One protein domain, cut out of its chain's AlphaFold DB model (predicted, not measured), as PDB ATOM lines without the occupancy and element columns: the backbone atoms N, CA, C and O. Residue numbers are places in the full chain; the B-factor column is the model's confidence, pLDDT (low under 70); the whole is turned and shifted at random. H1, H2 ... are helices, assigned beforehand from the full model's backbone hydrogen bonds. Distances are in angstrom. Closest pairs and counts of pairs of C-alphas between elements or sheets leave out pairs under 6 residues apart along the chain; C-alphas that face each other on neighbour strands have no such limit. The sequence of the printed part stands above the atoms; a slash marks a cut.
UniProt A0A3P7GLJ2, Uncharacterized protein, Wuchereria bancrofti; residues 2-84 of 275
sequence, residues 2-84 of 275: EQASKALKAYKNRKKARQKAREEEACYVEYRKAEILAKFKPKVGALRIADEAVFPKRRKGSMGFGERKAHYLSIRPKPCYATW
ATOM      1  N   GLU A   2     236.651 274.043 280.862       78.63
ATOM      2  CA  GLU A   2     235.820 274.662 279.812       78.63
ATOM      3  C   GLU A   2     236.631 275.260 278.646       78.63
ATOM      4  O   GLU A   2     236.344 274.982 277.483       78.63
ATOM      5  N   GLN A   3     237.708 275.992 278.944       78.88
ATOM      6  CA  GLN A   3     238.557 276.625 277.928       78.88
ATOM      7  C   GLN A   3     239.250 275.619 276.994       78.88
ATOM      8  O   GLN A   3     239.310 275.837 275.788       78.88
ATOM      9  N   ALA A   4     239.699 274.473 277.515       76.97
ATOM     10  CA  ALA A   4     240.309 273.416 276.703       76.97
ATOM     11  C   ALA A   4     239.293 272.767 275.742       76.97
ATOM     12  O   ALA A   4     239.620 272.459 274.597       76.97
ATOM     13  N   SER A   5     238.042 272.601 276.185       80.16
ATOM     14  CA  SER A   5     236.942 272.128 275.336       80.16
ATOM     15  C   SER A   5     236.616 273.128 274.221       80.16
ATOM     16  O   SER A   5     236.510 272.742 273.051       80.16
ATOM     17  N   LYS A   6     236.533 274.425 274.556       79.95
ATOM     18  CA  LYS A   6     236.342 275.515 273.582       79.95
ATOM     19  C   LYS A   6     237.473 275.538 272.549       79.95
ATOM     20  O   LYS A   6     237.195 275.491 271.351       79.95
ATOM     21  N   ALA A   7     238.728 275.481 272.998       77.84
ATOM     22  CA  ALA A   7     239.905 275.397 272.133       77.84
ATOM     23  C   ALA A   7     239.836 274.189 271.180       77.84
ATOM     24  O   ALA A   7     240.061 274.328 269.977       77.84
ATOM     25  N   LEU A   8     239.432 273.015 271.678       81.68
ATOM     26  CA  LEU A   8     239.276 271.813 270.857       81.68
ATOM     27  C   LEU A   8     238.156 271.952 269.810       81.68
ATOM     28  O   LEU A   8     238.288 271.466 268.683       81.68
ATOM     29  N   LYS A   9     237.044 272.614 270.154       84.54
ATOM     30  CA  LYS A   9     235.947 272.900 269.218       84.54
ATOM     31  C   LYS A   9     236.393 273.886 268.135       84.54
ATOM     32  O   LYS A   9     236.184 273.610 266.952       84.54
ATOM     33  N   ALA A  10     237.050 274.979 268.522       80.32
ATOM     34  CA  ALA A  10     237.619 275.959 267.601       80.32
ATOM     35  C   ALA A  10     238.618 275.299 266.638       80.32
ATOM     36  O   ALA A  10     238.526 275.485 265.424       80.32
ATOM     37  N   TYR A  11     239.490 274.430 267.155       76.84
ATOM     38  CA  TYR A  11     240.415 273.626 266.355       76.84
ATOM     39  C   TYR A  11     239.689 272.766 265.314       76.84
ATOM     40  O   TYR A  11     239.972 272.855 264.116       76.84
ATOM     41  N   LYS A  12     238.700 271.968 265.738       83.90
ATOM     42  CA  LYS A  12     237.925 271.114 264.823       83.90
ATOM     43  C   LYS A  12     237.225 271.937 263.740       83.90
ATOM     44  O   LYS A  12     237.182 271.510 262.584       83.90
ATOM     45  N   ASN A  13     236.714 273.116 264.087       85.65
ATOM     46  CA  ASN A  13     236.084 274.030 263.139       85.65
ATOM     47  C   ASN A  13     237.092 274.594 262.130       85.65
ATOM     48  O   ASN A  13     236.835 274.538 260.927       85.65
ATOM     49  N   ARG A  14     238.265 275.056 262.584       80.56
ATOM     50  CA  ARG A  14     239.346 275.547 261.709       80.56
ATOM     51  C   ARG A  14     239.847 274.457 260.762       80.56
ATOM     52  O   ARG A  14     239.993 274.708 259.568       80.56
ATOM     53  N   LYS A  15     240.036 273.228 261.254       83.48
ATOM     54  CA  LYS A  15     240.448 272.071 260.439       83.48
ATOM     55  C   LYS A  15     239.433 271.764 259.338       83.48
ATOM     56  O   LYS A  15     239.812 271.625 258.175       83.48
ATOM     57  N   LYS A  16     238.138 271.738 259.677       88.23
ATOM     58  CA  LYS A  16     237.048 271.580 258.700       88.23
ATOM     59  C   LYS A  16     237.012 272.727 257.689       88.23
ATOM     60  O   LYS A  16     236.868 272.474 256.498       88.23
ATOM     61  N   ALA A  17     237.185 273.970 258.138       87.27
ATOM     62  CA  ALA A  17     237.210 275.139 257.262       87.27
ATOM     63  C   ALA A  17     238.385 275.099 256.271       87.27
ATOM     64  O   ALA A  17     238.191 275.373 255.090       87.27
ATOM     65  N   ARG A  18     239.582 274.689 256.715       84.65
ATOM     66  CA  ARG A  18     240.756 274.498 255.845       84.65
ATOM     67  C   ARG A  18     240.538 273.393 254.821       84.65
ATOM     68  O   ARG A  18     240.868 273.576 253.654       84.65
ATOM     69  N   GLN A  19     239.973 272.263 255.243       88.50
ATOM     70  CA  GLN A  19     239.667 271.164 254.332       88.50
ATOM     71  C   GLN A  19     238.663 271.604 253.261       88.50
ATOM     72  O   GLN A  19     238.919 271.433 252.072       88.50
ATOM     73  N   LYS A  20     237.596 272.296 253.672       90.01
ATOM     74  CA  LYS A  20     236.635 272.907 252.751       90.01
ATOM     75  C   LYS A  20     237.307 273.898 251.794       90.01
ATOM     76  O   LYS A  20     237.034 273.877 250.603       90.01
ATOM     77  N   ALA A  21     238.214 274.743 252.286       89.21
ATOM     78  CA  ALA A  21     238.952 275.691 251.453       89.21
ATOM     79  C   ALA A  21     239.825 274.987 250.394       89.21
ATOM     80  O   ALA A  21     239.855 275.426 249.246       89.21
ATOM     81  N   ARG A  22     240.481 273.871 250.749       90.04
ATOM     82  CA  ARG A  22     241.251 273.037 249.806       90.04
ATOM     83  C   ARG A  22     240.358 272.406 248.738       90.04
ATOM     84  O   ARG A  22     240.731 272.388 247.570       90.04
ATOM     85  N   GLU A  23     239.185 271.917 249.126       90.80
ATOM     86  CA  GLU A  23     238.197 271.354 248.198       90.80
ATOM     87  C   GLU A  23     237.641 272.426 247.252       90.80
ATOM     88  O   GLU A  23     237.634 272.232 246.039       90.80
ATOM     89  N   GLU A  24     237.259 273.594 247.781       90.23
ATOM     90  CA  GLU A  24     236.813 274.743 246.985       90.23
ATOM     91  C   GLU A  24     237.897 275.204 245.993       90.23
ATOM     92  O   GLU A  24     237.588 275.544 244.851       90.23
ATOM     93  N   GLU A  25     239.170 275.192 246.403       89.89
ATOM     94  CA  GLU A  25     240.312 275.482 245.533       89.89
ATOM     95  C   GLU A  25     240.492 274.431 244.431       89.89
ATOM     96  O   GLU A  25     240.609 274.798 243.261       89.89
ATOM     97  N   ALA A  26     240.465 273.138 244.764       90.46
ATOM     98  CA  ALA A  26     240.589 272.061 243.783       90.46
ATOM     99  C   ALA A  26     239.454 272.111 242.747       90.46
ATOM    100  O   ALA A  26     239.705 272.069 241.541       90.46
ATOM    101  N   CYS A  27     238.210 272.298 243.202       89.01
ATOM    102  CA  CYS A  27     237.059 272.478 242.322       89.01
ATOM    103  C   CYS A  27     237.203 273.714 241.422       89.01
ATOM    104  O   CYS A  27     236.844 273.651 240.247       89.01
ATOM    105  N   TYR A  28     237.734 274.825 241.944       89.97
ATOM    106  CA  TYR A  28     237.989 276.023 241.143       89.97
ATOM    107  C   TYR A  28     239.043 275.778 240.058       89.97
ATOM    108  O   TYR A  28     238.858 276.191 238.913       89.97
ATOM    109  N   VAL A  29     240.141 275.096 240.394       88.71
ATOM    110  CA  VAL A  29     241.213 274.781 239.442       88.71
ATOM    111  C   VAL A  29     240.689 273.907 238.304       88.71
ATOM    112  O   VAL A  29     240.926 274.229 237.140       88.71
ATOM    113  N   GLU A  30     239.935 272.851 238.613       88.22
ATOM    114  CA  GLU A  30     239.330 271.986 237.591       88.22
ATOM    115  C   GLU A  30     238.311 272.739 236.731       88.22
ATOM    116  O   GLU A  30     238.343 272.653 235.502       88.22
ATOM    117  N   TYR A  31     237.471 273.571 237.353       88.40
ATOM    118  CA  TYR A  31     236.549 274.444 236.632       88.40
ATOM    119  C   TYR A  31     237.286 275.372 235.653       88.40
ATOM    120  O   TYR A  31     236.892 275.487 234.494       88.40
ATOM    121  N   ARG A  32     238.392 275.995 236.081       86.93
ATOM    122  CA  ARG A  32     239.203 276.880 235.233       86.93
ATOM    123  C   ARG A  32     239.912 276.137 234.110       86.93
ATOM    124  O   ARG A  32     239.962 276.665 233.000       86.93
ATOM    125  N   LYS A  33     240.435 274.934 234.362       86.23
ATOM    126  CA  LYS A  33     241.005 274.079 233.307       86.23
ATOM    127  C   LYS A  33     239.954 273.779 232.240       86.23
ATOM    128  O   LYS A  33     240.213 274.006 231.062       86.23
ATOM    129  N   ALA A  34     238.761 273.345 232.647       84.44
ATOM    130  CA  ALA A  34     237.664 273.053 231.730       84.44
ATOM    131  C   ALA A  34     237.184 274.305 230.969       84.44
ATOM    132  O   ALA A  34     236.941 274.229 229.768       84.44
ATOM    133  N   GLU A  35     237.124 275.471 231.622       85.16
ATOM    134  CA  GLU A  35     236.778 276.744 230.975       85.16
ATOM    135  C   GLU A  35     237.790 277.126 229.887       85.16
ATOM    136  O   GLU A  35     237.415 277.539 228.791       85.16
ATOM    137  N   ILE A  36     239.085 276.989 230.189       84.97
ATOM    138  CA  ILE A  36     240.173 277.257 229.245       84.97
ATOM    139  C   ILE A  36     240.065 276.293 228.062       84.97
ATOM    140  O   ILE A  36     240.073 276.735 226.916       84.97
ATOM    141  N   LEU A  37     239.899 274.994 228.311       82.26
ATOM    142  CA  LEU A  37     239.771 274.014 227.234       82.26
ATOM    143  C   LEU A  37     238.547 274.290 226.346       82.26
ATOM    144  O   LEU A  37     238.675 274.252 225.123       82.26
ATOM    145  N   ALA A  38     237.400 274.647 226.934       81.14
ATOM    146  CA  ALA A  38     236.195 275.014 226.189       81.14
ATOM    147  C   ALA A  38     236.386 276.283 225.336       81.14
ATOM    148  O   ALA A  38     235.854 276.363 224.230       81.14
ATOM    149  N   LYS A  39     237.168 277.259 225.819       82.71
ATOM    150  CA  LYS A  39     237.498 278.494 225.083       82.71
ATOM    151  C   LYS A  39     238.462 278.262 223.921       82.71
ATOM    152  O   LYS A  39     238.273 278.847 222.861       82.71
ATOM    153  N   PHE A  40     239.500 277.449 224.116       82.35
ATOM    154  CA  PHE A  40     240.547 277.247 223.106       82.35
ATOM    155  C   PHE A  40     240.246 276.115 222.114       82.35
ATOM    156  O   PHE A  40     240.865 276.091 221.054       82.35
ATOM    157  N   LYS A  41     239.327 275.189 222.441       80.68
ATOM    158  CA  LYS A  41     238.938 274.027 221.614       80.68
ATOM    159  C   LYS A  41     240.140 273.350 220.926       80.68
ATOM    160  O   LYS A  41     240.242 273.352 219.694       80.68
ATOM    161  N   PRO A  42     241.103 272.804 221.694       78.18
ATOM    162  CA  PRO A  42     242.321 272.256 221.113       78.18
ATOM    163  C   PRO A  42     242.007 271.081 220.174       78.18
ATOM    164  O   PRO A  42     241.346 270.114 220.545       78.18
ATOM    165  N   LYS A  43     242.512 271.159 218.937       73.65
ATOM    166  CA  LYS A  43     242.226 270.189 217.863       73.65
ATOM    167  C   LYS A  43     243.109 268.934 217.891       73.65
ATOM    168  O   LYS A  43     242.973 268.077 217.016       73.65
ATOM    169  N   VAL A  44     244.021 268.790 218.856       76.21
ATOM    170  CA  VAL A  44     245.042 267.726 218.856       76.21
ATOM    171  C   VAL A  44     245.083 266.990 220.197       76.21
ATOM    172  O   VAL A  44     245.066 267.609 221.258       76.21
ATOM    173  N   GLY A  45     245.173 265.657 220.132       73.07
ATOM    174  CA  GLY A  45     245.423 264.781 221.279       73.07
ATOM    175  C   GLY A  45     244.213 264.514 222.179       73.07
ATOM    176  O   GLY A  45     243.061 264.683 221.780       73.07
ATOM    177  N   ALA A  46     244.499 264.098 223.417       71.87
ATOM    178  CA  ALA A  46     243.515 263.740 224.445       71.87
ATOM    179  C   ALA A  46     242.665 264.923 224.961       71.87
ATOM    180  O   ALA A  46     241.777 264.727 225.782       71.87
ATOM    181  N   LEU A  47     242.937 266.147 224.497       66.42
ATOM    182  CA  LEU A  47     242.218 267.365 224.883       66.42
ATOM    183  C   LEU A  47     241.107 267.751 223.893       66.42
ATOM    184  O   LEU A  47     240.469 268.784 224.085       66.42
ATOM    185  N   ARG A  48     240.878 266.958 222.836       63.46
ATOM    186  CA  ARG A  48     239.792 267.194 221.875       63.46
ATOM    187  C   ARG A  48     238.443 267.182 222.593       63.46
ATOM    188  O   ARG A  48     238.008 266.150 223.093       63.46
ATOM    189  N   ILE A  49     237.784 268.334 222.615       64.30
ATOM    190  CA  ILE A  49     236.418 268.491 223.111       64.30
ATOM    191  C   ILE A  49     235.477 268.389 221.909       64.30
ATOM    192  O   ILE A  49     235.711 269.053 220.901       64.30
ATOM    193  N   ALA A  50     234.439 267.552 222.006       64.98
ATOM    194  CA  ALA A  50     233.387 267.473 220.993       64.98
ATOM    195  C   ALA A  50     232.712 268.845 220.834       64.98
ATOM    196  O   ALA A  50     232.451 269.519 221.833       64.98
ATOM    197  N   ASP A  51     232.429 269.256 219.596       60.89
ATOM    198  CA  ASP A  51     232.028 270.631 219.265       60.89
ATOM    199  C   ASP A  51     230.761 271.133 219.993       60.89
ATOM    200  O   ASP A  51     230.564 272.346 220.099       60.89
ATOM    201  N   GLU A  52     229.970 270.226 220.574       60.73
ATOM    202  CA  GLU A  52     228.716 270.492 221.290       60.73
ATOM    203  C   GLU A  52     228.826 270.551 222.826       60.73
ATOM    204  O   GLU A  52     227.815 270.708 223.514       60.73
ATOM    205  N   ALA A  53     230.021 270.438 223.413       61.49
ATOM    206  CA  ALA A  53     230.149 270.482 224.870       61.49
ATOM    207  C   ALA A  53     229.918 271.908 225.415       61.49
ATOM    208  O   ALA A  53     230.847 272.706 225.563       61.49
ATOM    209  N   VAL A  54     228.661 272.233 225.736       65.44
ATOM    210  CA  VAL A  54     228.294 273.463 226.447       65.44
ATOM    211  C   VAL A  54     228.924 273.430 227.836       65.44
ATOM    212  O   VAL A  54     228.621 272.570 228.665       65.44
ATOM    213  N   PHE A  55     229.810 274.386 228.098       70.39
ATOM    214  CA  PHE A  55     230.481 274.504 229.383       70.39
ATOM    215  C   PHE A  55     229.456 274.720 230.515       70.39
ATOM    216  O   PHE A  55     228.639 275.646 230.431       70.39
ATOM    217  N   PRO A  56     229.456 273.888 231.577       68.56
ATOM    218  CA  PRO A  56     228.418 273.936 232.596       68.56
ATOM    219  C   PRO A  56     228.388 275.287 233.319       68.56
ATOM    220  O   PRO A  56     229.408 275.810 233.780       68.56
ATOM    221  N   LYS A  57     227.178 275.847 233.460       70.36
ATOM    222  CA  LYS A  57     226.950 277.063 234.249       70.36
ATOM    223  C   LYS A  57     227.340 276.809 235.706       70.36
ATOM    224  O   LYS A  57     226.989 275.790 236.300       70.36
ATOM    225  N   ARG A  58     228.053 277.769 236.295       71.10
ATOM    226  CA  ARG A  58     228.542 277.697 237.679       71.10
ATOM    227  C   ARG A  58     227.385 277.584 238.662       71.10
ATOM    228  O   ARG A  58     226.446 278.379 238.608       71.10
ATOM    229  N   ARG A  59     227.506 276.684 239.641       67.65
ATOM    230  CA  ARG A  59     226.702 276.769 240.866       67.65
ATOM    231  C   ARG A  59     227.268 277.899 241.724       67.65
ATOM    232  O   ARG A  59     228.421 277.850 242.150       67.65
ATOM    233  N   LYS A  60     226.474 278.949 241.938       65.21
ATOM    234  CA  LYS A  60     226.877 280.117 242.731       65.21
ATOM    235  C   LYS A  60     227.261 279.662 244.147       65.21
ATOM    236  O   LYS A  60     226.461 279.021 244.819       65.21
ATOM    237  N   GLY A  61     228.479 279.986 244.586       66.14
ATOM    238  CA  GLY A  61     228.949 279.741 245.956       66.14
ATOM    239  C   GLY A  61     229.688 278.422 246.218       66.14
ATOM    240  O   GLY A  61     230.066 278.196 247.362       66.14
ATOM    241  N   SER A  62     229.938 277.566 245.218       76.17
ATOM    242  CA  SER A  62     230.586 276.262 245.471       76.17
ATOM    243  C   SER A  62     232.116 276.293 245.566       76.17
ATOM    244  O   SER A  62     232.704 275.300 245.971       76.17
ATOM    245  N   MET A  63     232.769 277.370 245.123       86.15
ATOM    246  CA  MET A  63     234.232 277.431 244.948       86.15
ATOM    247  C   MET A  63     234.809 278.811 245.320       86.15
ATOM    248  O   MET A  63     235.845 279.241 244.811       86.15
ATOM    249  N   GLY A  64     234.109 279.530 246.203       85.90
ATOM    250  CA  GLY A  64     234.371 280.942 246.479       85.90
ATOM    251  C   GLY A  64     235.765 281.213 247.045       85.90
ATOM    252  O   GLY A  64     236.352 282.245 246.728       85.90
ATOM    253  N   PHE A  65     236.319 280.307 247.858       88.08
ATOM    254  CA  PHE A  65     237.696 280.431 248.335       88.08
ATOM    255  C   PHE A  65     238.708 280.335 247.188       88.08
ATOM    256  O   PHE A  65     239.556 281.218 247.054       88.08
ATOM    257  N   GLY A  66     238.588 279.313 246.334       88.52
ATOM    258  CA  GLY A  66     239.476 279.108 245.188       88.52
ATOM    259  C   GLY A  66     239.488 280.301 244.233       88.52
ATOM    260  O   GLY A  66     240.552 280.767 243.831       88.52
ATOM    261  N   GLU A  67     238.309 280.863 243.957       87.29
ATOM    262  CA  GLU A  67     238.150 282.083 243.160       87.29
ATOM    263  C   GLU A  67     238.895 283.282 243.748       87.29
ATOM    264  O   GLU A  67     239.673 283.936 243.052       87.29
ATOM    265  N   ARG A  68     238.664 283.576 245.036       86.21
ATOM    266  CA  ARG A  68     239.307 284.706 245.716       86.21
ATOM    267  C   ARG A  68     240.818 284.529 245.762       86.21
ATOM    268  O   ARG A  68     241.546 285.483 245.501       86.21
ATOM    269  N   LYS A  69     241.287 283.309 246.034       88.31
ATOM    270  CA  LYS A  69     242.715 282.978 246.051       88.31
ATOM    271  C   LYS A  69     243.347 283.198 244.678       88.31
ATOM    272  O   LYS A  69     244.377 283.856 244.585       88.31
ATOM    273  N   ALA A  70     242.726 282.704 243.609       86.37
ATOM    274  CA  ALA A  70     243.236 282.894 242.255       86.37
ATOM    275  C   ALA A  70     243.235 284.369 241.829       86.37
ATOM    276  O   ALA A  70     244.216 284.832 241.246       86.37
ATOM    277  N   HIS A  71     242.184 285.119 242.174       84.93
ATOM    278  CA  HIS A  71     242.136 286.564 241.955       84.93
ATOM    279  C   HIS A  71     243.283 287.272 242.682       84.93
ATOM    280  O   HIS A  71     244.054 287.989 242.046       84.93
ATOM    281  N   TYR A  72     243.460 287.007 243.980       82.36
ATOM    282  CA  TYR A  72     244.547 287.572 244.779       82.36
ATOM    283  C   TYR A  72     245.921 287.265 244.171       82.36
ATOM    284  O   TYR A  72     246.741 288.162 244.001       82.36
ATOM    285  N   LEU A  73     246.158 286.014 243.764       80.74
ATOM    286  CA  LEU A  73     247.413 285.616 243.124       80.74
ATOM    287  C   LEU A  73     247.643 286.304 241.774       80.74
ATOM    288  O   LEU A  73     248.795 286.519 241.406       80.74
ATOM    289  N   SER A  74     246.579 286.666 241.052       79.61
ATOM    290  CA  SER A  74     246.676 287.358 239.761       79.61
ATOM    291  C   SER A  74     247.012 288.848 239.885       79.61
ATOM    292  O   SER A  74     247.664 289.394 238.998       79.61
ATOM    293  N   ILE A  75     246.612 289.490 240.989       79.72
ATOM    294  CA  ILE A  75     246.889 290.911 241.264       79.72
ATOM    295  C   ILE A  75     248.121 291.117 242.150       79.72
ATOM    296  O   ILE A  75     248.583 292.246 242.314       79.72
ATOM    297  N   ARG A  76     248.648 290.045 242.754       72.29
ATOM    298  CA  ARG A  76     249.788 290.118 243.665       72.29
ATOM    299  C   ARG A  76     250.996 290.724 242.936       72.29
ATOM    300  O   ARG A  76     251.346 290.250 241.850       72.29
ATOM    301  N   PRO A  77     251.695 291.707 243.537       72.30
ATOM    302  CA  PRO A  77     252.960 292.189 243.000       72.30
ATOM    303  C   PRO A  77     253.900 291.009 242.759       72.30
ATOM    304  O   PRO A  77     253.997 290.111 243.605       72.30
ATOM    305  N   LYS A  78     254.605 290.999 241.618       65.90
ATOM    306  CA  LYS A  78     255.598 289.951 241.346       65.90
ATOM    307  C   LYS A  78     256.506 289.791 242.572       65.90
ATOM    308  O   LYS A  78     256.855 290.789 243.206       65.90
ATOM    309  N   PRO A  79     256.942 288.568 242.907       66.49
ATOM    310  CA  PRO A  79     257.757 288.328 244.094       66.49
ATOM    311  C   PRO A  79     259.088 289.089 244.090       66.49
ATOM    312  O   PRO A  79     259.707 289.173 245.143       66.49
ATOM    313  N   CYS A  80     259.529 289.664 242.965       59.42
ATOM    314  CA  CYS A  80     260.646 290.612 242.909       59.42
ATOM    315  C   CYS A  80     260.322 291.993 243.514       59.42
ATOM    316  O   CYS A  80     261.223 292.639 244.037       59.42
ATOM    317  N   TYR A  81     259.056 292.415 243.507       61.91
ATOM    318  CA  TYR A  81     258.584 293.694 244.052       61.91
ATOM    319  C   TYR A  81     258.014 293.582 245.469       61.91
ATOM    320  O   TYR A  81     257.916 294.584 246.162       61.91
ATOM    321  N   ALA A  82     257.665 292.377 245.934       56.83
ATOM    322  CA  ALA A  82     257.142 292.173 247.285       56.83
ATOM    323  C   ALA A  82     258.220 292.468 248.344       56.83
ATOM    324  O   ALA A  82     259.071 291.620 248.615       56.83
ATOM    325  N   THR A  83     258.259 293.672 248.903       53.72
ATOM    326  CA  THR A  83     259.113 294.005 250.048       53.72
ATOM    327  C   THR A  83     258.522 293.368 251.299       53.72
ATOM    328  O   THR A  83     257.731 293.978 252.005       53.72
ATOM    329  N   TRP A  84     258.878 292.113 251.557       52.84
ATOM    330  CA  TRP A  84     258.665 291.515 252.870       52.84
ATOM    331  C   TRP A  84     259.636 292.185 253.834       52.84
ATOM    332  O   TRP A  84     260.852 292.070 253.639       52.84
TER     333      TRP A  84
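What this domain is: This is residues 2 to 84 of the 275 residues of an uncharacterized protein of Wuchereria bancrofti (UniProt A0A3P7GLJ2). One long helix, H1, makes the long axis, and a short helix, H2, meets it partway along and points away sideways, like the stem of a lopsided T. Between them, residues 41 to 63 loop round past the end of H1 and fold back toward the start of H2. The first part of H1, residues 2 to 19, sticks out at one end, and residues 71 to 84, the far part of H2 with the tail after it, stick out sideways. The printed part has 83 residues with two named helices, H1 then H2, and no named strand; the class is all helix. It is extended, with a radius of gyration of the C-alphas of 18.8 A and spans of 62 by 35 by 23 A.

How they stand to each other: H1, residues 2 to 40, and H2, residues 64 to 75, touch, with 15 pairs of C-alphas within 8 A. H1 touches H2 with residues 21 to 29 alone, and H2 touches H1 with residues 64 to 69 alone. Their closest C-alphas, those of Glu 25 and Gly 66, are 3.7 A apart. Their lines stand at a steep tilt of 67 degrees, and they run the same way. In H1 and H2 every pair of O i and N i+4 is within hydrogen-bond range.

Where its parts are: H1 begins at C-alpha 2, at (235.820, 274.662, 279.812), and ends at C-alpha 40, at (240.547, 277.247, 223.106), a length of 57.0 A. H2 runs from C-alpha 64 to C-alpha 75, at (246.889, 290.911, 241.264), a length of 16.8 A.

The domain as a whole: The C-alphas farthest apart, those of Glu 2 and Lys 43, are 62.4 A apart. The printed part has no cut, and H1 to H2 is a long link of 23 residues. The mean pLDDT of the printed part is 78.2; residues 47 to 54, 56, 59 to 61 and 78 to 84 are under 70.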